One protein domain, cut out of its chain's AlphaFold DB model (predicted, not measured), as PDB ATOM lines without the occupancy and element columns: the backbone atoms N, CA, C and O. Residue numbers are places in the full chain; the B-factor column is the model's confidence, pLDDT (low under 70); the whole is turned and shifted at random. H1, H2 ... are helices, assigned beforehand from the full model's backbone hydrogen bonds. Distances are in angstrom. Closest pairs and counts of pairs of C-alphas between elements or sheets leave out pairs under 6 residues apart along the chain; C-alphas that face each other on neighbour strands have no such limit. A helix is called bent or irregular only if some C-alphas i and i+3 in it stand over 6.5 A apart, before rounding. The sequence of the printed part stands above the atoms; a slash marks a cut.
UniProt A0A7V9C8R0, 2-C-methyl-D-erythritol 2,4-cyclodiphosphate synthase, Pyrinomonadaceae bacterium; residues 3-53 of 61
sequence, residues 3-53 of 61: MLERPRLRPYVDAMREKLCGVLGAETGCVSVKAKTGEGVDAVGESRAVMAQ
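AT A GLANCE: This is residues 3 to 53 of the 61 residues of the protein "2-C-methyl-D-erythritol 2,4-cyclodiphosphate synthase" of Pyrinomonadaceae bacterium (UniProt A0A7V9C8R0). The domain has little regular structure: an elongated, loose shape with the helix H1 toward one end, the very short helix H2 at the other, and a long unnamed stretch, residues 25 to 41, that turns at H1's last residues and folds back past H1 toward H2. The printed part has 51 residues, with two named helices, H1 then H2, and no named strand. The class is all helix, though the named elements hold only 19 of the residues. The radius of gyration of the C-alphas is 12.7 A, and the spans are 36 by 19 by 14 A.

IN THESE COORDINATES: H1, residues 10 to 24, is 21.5 A long, from C-alpha 10 at (104.563, 72.878, 86.829) to C-alpha 24 at (106.581, 88.916, 101.016). It is irregular: C-alphas 11 and 14 are 7.5 A apart. H2, residues 42 to 45, ends at C-alpha 45, (92.476, 62.818, 94.780).

HOW THE PARTS SIT: H1 and H2 are apart, with no C-alpha of one within 8 A of the other. In H1, 9 of 11 O i to N i+4 pairs are within hydrogen-bond range; H2 is too short for such a pair.

THE WHOLE: The C-alphas farthest apart, those of Gly 25 and Gly 40, are 36.5 A apart. The link from H1 to H2 is long, with 17 residues. The printed part has no cut, and no printed residue is under 70 in pLDDT.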
ATOM      1  N   MET A   3      98.650  70.523  97.010       98.00
ATOM      2  CA  MET A   3      98.096  69.208  96.713       98.00
ATOM      3  C   MET A   3      96.831  69.379  95.883       98.00
ATOM      4  O   MET A   3      95.869  70.000  96.338       98.00
ATOM      5  N   LEU A   4      96.868  68.863  94.660       97.94
ATOM      6  CA  LEU A   4      95.765  68.897  93.707       97.94
ATOM      7  C   LEU A   4      95.912  67.751  92.713       97.94
ATOM      8  O   LEU A   4      97.021  67.469  92.262       97.94
ATOM      9  N   GLU A   5      94.799  67.133  92.334       98.19
ATOM     10  CA  GLU A   5      94.822  66.077  91.320       98.19
ATOM     11  C   GLU A   5      95.053  66.639  89.909       98.19
ATOM     12  O   GLU A   5      95.802  66.089  89.103       98.19
ATOM     13  N   ARG A   6      94.438  67.787  89.607       96.38
ATOM     14  CA  ARG A   6      94.547  68.482  88.319       96.38
ATOM     15  C   ARG A   6      94.209  69.969  88.475       96.38
ATOM     16  O   ARG A   6      93.406  70.303  89.347       96.38
ATOM     17  N   PRO A   7      94.761  70.861  87.629       95.56
ATOM     18  CA  PRO A   7      95.732  70.609  86.555       95.56
ATOM     19  C   PRO A   7      97.180  70.464  87.062       95.56
ATOM     20  O   PRO A   7      97.480  70.705  88.229       95.56
ATOM     21  N   ARG A   8      98.116  70.108  86.167       95.12
ATOM     22  CA  ARG A   8      99.553  70.109  86.495       95.12
ATOM     23  C   ARG A   8     100.022  71.533  86.795       95.12
ATOM     24  O   ARG A   8      99.932  72.408  85.940       95.12
ATOM     25  N   LEU A   9     100.598  71.737  87.979       96.50
ATOM     26  CA  LEU A   9     101.029  73.066  88.424       96.50
ATOM     27  C   LEU A   9     102.366  73.528  87.821       96.50
ATOM     28  O   LEU A   9     102.658  74.717  87.855       96.50
ATOM     29  N   ARG A  10     103.184  72.606  87.285       96.00
ATOM     30  CA  ARG A  10     104.563  72.878  86.829       96.00
ATOM     31  C   ARG A  10     104.704  74.129  85.943       96.00
ATOM     32  O   ARG A  10     105.613  74.896  86.244       96.00
ATOM     33  N   PRO A  11     103.839  74.386  84.938       97.25
ATOM     34  CA  PRO A  11     103.952  75.577  84.087       97.25
ATOM     35  C   PRO A  11     103.772  76.909  84.831       97.25
ATOM     36  O   PRO A  11     104.148  77.952  84.315       97.25
ATOM     37  N   TYR A  12     103.200  76.882  86.036       96.81
ATOM     38  CA  TYR A  12     102.856  78.073  86.810       96.81
ATOM     39  C   TYR A  12     103.762  78.291  88.027       96.81
ATOM     40  O   TYR A  12     103.673  79.336  88.668       96.81
ATOM     41  N   VAL A  13     104.618  77.320  88.369       96.69
ATOM     42  CA  VAL A  13     105.414  77.339  89.611       96.69
ATOM     43  C   VAL A  13     106.309  78.573  89.698       96.69
ATOM     44  O   VAL A  13     106.360  79.197  90.756       96.69
ATOM     45  N   ASP A  14     106.980  78.952  88.613       96.50
ATOM     46  CA  ASP A  14     107.922  80.075  88.648       96.50
ATOM     47  C   ASP A  14     107.190  81.418  88.803       96.50
ATOM     48  O   ASP A  14     107.519  82.193  89.699       96.50
ATOM     49  N   ALA A  15     106.086  81.621  88.076       97.25
ATOM     50  CA  ALA A  15     105.229  82.798  88.240       97.25
ATOM     51  C   ALA A  15     104.610  82.896  89.651       97.25
ATOM     52  O   ALA A  15     104.434  83.992  90.189       97.25
ATOM     53  N   MET A  16     104.274  81.763  90.279       97.12
ATOM     54  CA  MET A  16     103.818  81.743  91.674       97.12
ATOM     55  C   MET A  16     104.926  82.184  92.632       97.12
ATOM     56  O   MET A  16     104.658  82.969  93.539       97.12
ATOM     57  N   ARG A  17     106.159  81.700  92.432       97.31
ATOM     58  CA  ARG A  17     107.314  82.086  93.256       97.31
ATOM     59  C   ARG A  17     107.581  83.582  93.152       97.31
ATOM     60  O   ARG A  17     107.680  84.220  94.191       97.31
ATOM     61  N   GLU A  18     107.623  84.143  91.947       96.94
ATOM     62  CA  GLU A  18     107.833  85.583  91.734       96.94
ATOM     63  C   GLU A  18     106.780  86.434  92.449       96.94
ATOM     64  O   GLU A  18     107.124  87.355  93.192       96.94
ATOM     65  N   LYS A  19     105.495  86.084  92.304       97.44
ATOM     66  CA  LYS A  19     104.401  86.791  92.986       97.44
ATOM     67  C   LYS A  19     104.517  86.711  94.505       97.44
ATOM     68  O   LYS A  19     104.350  87.721  95.180       97.44
ATOM     69  N   LEU A  20     104.816  85.529  95.045       97.31
ATOM     70  CA  LEU A  20     105.009  85.350  96.485       97.31
ATOM     71  C   LEU A  20     106.195  86.173  96.996       97.31
ATOM     72  O   LEU A  20     106.073  86.821  98.027       97.31
ATOM     73  N   CYS A  21     107.310  86.195  96.265       97.31
ATOM     74  CA  CYS A  21     108.482  86.998  96.616       97.31
ATOM     75  C   CYS A  21     108.149  88.489  96.660       97.31
ATOM     76  O   CYS A  21     108.461  89.150  97.647       97.31
ATOM     77  N   GLY A  22     107.448  88.997  95.641       97.44
ATOM     78  CA  GLY A  22     107.032  90.399  95.581       97.44
ATOM     79  C   GLY A  22     106.106  90.804  96.730       97.44
ATOM     80  O   GLY A  22     106.274  91.876  97.298       97.44
ATOM     81  N   VAL A  23     105.164  89.936  97.113       97.62
ATOM     82  CA  VAL A  23     104.246  90.199  98.236       97.62
ATOM     83  C   VAL A  23     104.958  90.107  99.590       97.62
ATOM     84  O   VAL A  23     104.655  90.884 100.491       97.62
ATOM     85  N   LEU A  24     105.888  89.164  99.748       96.00
ATOM     86  CA  LEU A  24     106.581  88.916 101.016       96.00
ATOM     87  C   LEU A  24     107.826  89.792 101.219       96.00
ATOM     88  O   LEU A  24     108.375  89.798 102.316       96.00
ATOM     89  N   GLY A  25     108.297  90.492 100.182       95.69
ATOM     90  CA  GLY A  25     109.580  91.198 100.215       95.69
ATOM     91  C   GLY A  25     110.778  90.253 100.377       95.69
ATOM     92  O   GLY A  25     111.789  90.635 100.957       95.69
ATOM     93  N   ALA A  26     110.646  89.008  99.913       95.31
ATOM     94  CA  ALA A  26     111.664  87.969 100.040       95.31
ATOM     95  C   ALA A  26     112.396  87.743  98.713       95.31
ATOM     96  O   ALA A  26     111.840  87.950  97.635       95.31
ATOM     97  N   GLU A  27     113.633  87.254  98.781       94.00
ATOM     98  CA  GLU A  27     114.375  86.848  97.589       94.00
ATOM     99  C   GLU A  27     113.810  85.550  96.988       94.00
ATOM    100  O   GLU A  27     113.324  84.661  97.693       94.00
ATOM    101  N   THR A  28     113.938  85.386  95.669       89.31
ATOM    102  CA  THR A  28     113.464  84.192  94.939       89.31
ATOM    103  C   THR A  28     114.125  82.892  95.388       89.31
ATOM    104  O   THR A  28     113.517  81.820  95.269       89.31
ATOM    105  N   GLY A  29     115.337  82.973  95.946       94.62
ATOM    106  CA  GLY A  29     116.029  81.851  96.583       94.62
ATOM    107  C   GLY A  29     115.379  81.379  97.888       94.62
ATOM    108  O   GLY A  29     115.522  80.214  98.249       94.62
ATOM    109  N   CYS A  30     114.611  82.237  98.565       96.19
ATOM    110  CA  CYS A  30     113.960  81.931  99.843       96.19
ATOM    111  C   CYS A  30     112.581  81.275  99.685       96.19
ATOM    112  O   CYS A  30     112.030  80.759 100.657       96.19
ATOM    113  N   VAL A  31     112.005  81.279  98.477       97.81
ATOM    114  CA  VAL A  31     110.652  80.765  98.224       97.81
ATOM    115  C   VAL A  31     110.694  79.549  97.307       97.81
ATOM    116  O   VAL A  31     111.116  79.616  96.150       97.81
ATOM    117  N   SER A  32     110.156  78.431  97.802       97.44
ATOM    118  CA  SER A  32     109.942  77.214  97.019       97.44
ATOM    119  C   SER A  32     108.456  76.868  96.927       97.44
ATOM    120  O   SER A  32     107.707  76.935  97.902       97.44
ATOM    121  N   VAL A  33     108.020  76.462  95.734       97.88
ATOM    122  CA  VAL A  33     106.669  75.955  95.485       97.88
ATOM    123  C   VAL A  33     106.802  74.601  94.806       97.88
ATOM    124  O   VAL A  33     107.502  74.453  93.809       97.88
ATOM    125  N   LYS A  34     106.127  73.597  95.363       96.56
ATOM    126  CA  LYS A  34     106.066  72.236  94.822       96.56
ATOM    127  C   LYS A  34     104.632  71.739  94.824       96.56
ATOM    128  O   LYS A  34     103.859  72.144  95.695       96.56
ATOM    129  N   ALA A  35     104.311  70.857  93.885       97.50
ATOM    130  CA  ALA A  35     102.995  70.254  93.747       97.50
ATOM    131  C   ALA A  35     103.069  68.727  93.870       97.50
ATOM    132  O   ALA A  35     104.058  68.128  93.449       97.50
ATOM    133  N   LYS A  36     102.026  68.120  94.435       96.94
ATOM    134  CA  LYS A  36     101.795  66.667  94.428       96.94
ATOM    135  C   LYS A  36     100.312  66.376  94.188       96.94
ATOM    136  O   LYS A  36      99.467  67.216  94.489       96.94
ATOM    137  N   THR A  37     100.021  65.198  93.667       97.56
ATOM    138  CA  THR A  37      98.670  64.657  93.482       97.56
ATOM    139  C   THR A  37      98.116  64.085  94.788       97.56
ATOM    140  O   THR A  37      98.845  63.938  95.781       97.56
ATOM    141  N   GLY A  38      96.805  63.832  94.808       96.75
ATOM    142  CA  GLY A  38      96.144  63.085  95.882       96.75
ATOM    143  C   GLY A  38      96.186  61.574  95.656       96.75
ATOM    144  O   GLY A  38      95.679  60.835  96.488       96.75
ATOM    145  N   GLU A  39      96.779  61.125  94.542       97.38
ATOM    146  CA  GLU A  39      96.848  59.717  94.120       97.38
ATOM    147  C   GLU A  39      95.456  59.065  94.026       97.38
ATOM    148  O   GLU A  39      95.294  57.882  94.306       97.38
ATOM    149  N   GLY A  40      94.429  59.848  93.675       96.31
ATOM    150  CA  GLY A  40      93.043  59.370  93.631       96.31
ATOM    151  C   GLY A  40      92.400  59.084  94.995       96.31
ATOM    152  O   GLY A  40      91.310  58.518  95.025       96.31
ATOM    153  N   VAL A  41      93.029  59.471  96.111       97.38
ATOM    154  CA  VAL A  41      92.519  59.247  97.474       97.38
ATOM    155  C   VAL A  41      91.970  60.541  98.090       97.38
ATOM    156  O   VAL A  41      92.548  61.623  97.938       97.38
ATOM    157  N   ASP A  42      90.858  60.415  98.820       96.94
ATOM    158  CA  ASP A  42      90.157  61.489  99.535       96.94
ATOM    159  C   ASP A  42      89.725  62.673  98.646       96.94
ATOM    160  O   ASP A  42      89.773  62.644  97.416       96.94
ATOM    161  N   ALA A  43      89.290  63.771  99.272       97.75
ATOM    162  CA  ALA A  43      88.766  64.943  98.572       97.75
ATOM    163  C   ALA A  43      89.754  65.560  97.561       97.75
ATOM    164  O   ALA A  43      89.321  66.106  96.542       97.75
ATOM    165  N   VAL A  44      91.065  65.492  97.825       98.00
ATOM    166  CA  VAL A  44      92.086  66.009  96.898       98.00
ATOM    167  C   VAL A  44      92.211  65.099  95.679       98.00
ATOM    168  O   VAL A  44      92.149  65.607  94.561       98.00
ATOM    169  N   GLY A  45      92.353  63.782  95.874       97.81
ATOM    170  CA  GLY A  45      92.476  62.818  94.780       97.81
ATOM    171  C   GLY A  45      91.209  62.708  93.931       97.81
ATOM    172  O   GLY A  45      91.285  62.598  92.712       97.81
ATOM    173  N   GLU A  46      90.033  62.879  94.534       97.88
ATOM    174  CA  GLU A  46      88.744  62.941  93.828       97.88
ATOM    175  C   GLU A  46      88.515  64.267  93.070       97.88
ATOM    176  O   GLU A  46      87.438  64.500  92.523       97.88
ATOM    177  N   SER A  47      89.510  65.166  93.019       97.38
ATOM    178  CA  SER A  47      89.403  66.504  92.409       97.38
ATOM    179  C   SER A  47      88.299  67.392  93.005       97.38
ATOM    180  O   SER A  47      87.835  68.320  92.341       97.38
ATOM    181  N   ARG A  48      87.865  67.132  94.245       98.06
ATOM    182  CA  ARG A  48      86.838  67.927  94.943       98.06
ATOM    183  C   ARG A  48      87.426  69.051  95.793       98.06
ATOM    184  O   ARG A  48      86.693  69.950  96.196       98.06
ATOM    185  N   ALA A  49      88.729  69.013  96.063       97.94
ATOM    186  CA  ALA A  49      89.428  70.021  96.846       97.94
ATOM    187  C   ALA A  49      90.863  70.256  96.352       97.94
ATOM    188  O   ALA A  49      91.493  69.387  95.749       97.94
ATOM    189  N   VAL A  50      91.393  71.436  96.675       97.94
ATOM    190  CA  VAL A  50      92.815  71.778  96.562       97.94
ATOM    191  C   VAL A  50      93.311  72.161  97.949       97.94
ATOM    192  O   VAL A  50      92.657  72.933  98.647       97.94
ATOM    193  N   MET A  51      94.472  71.648  98.348       97.75
ATOM    194  CA  MET A  51      95.091  71.966  99.636       97.75
ATOM    195  C   MET A  51      96.436  72.663  99.427       97.75
ATOM    196  O   MET A  51      97.217  72.280  98.561       97.75
ATOM    197  N   ALA A  52      96.747  73.658 100.254       97.56
ATOM    198  CA  ALA A  52      98.056  74.300 100.276       97.56
ATOM    199  C   ALA A  52      98.629  74.268 101.694       97.56
ATOM    200  O   ALA A  52      97.994  74.706 102.646       97.56
ATOM    201  N   GLN A  53      99.845  73.744 101.822       97.75
ATOM    202  CA  GLN A  53     100.595  73.691 103.073       97.75
ATOM    203  C   GLN A  53     101.900  74.461 102.907       97.75
ATOM    204  O   GLN A  53     102.628  74.252 101.929       97.75
TER     205      GLN A  53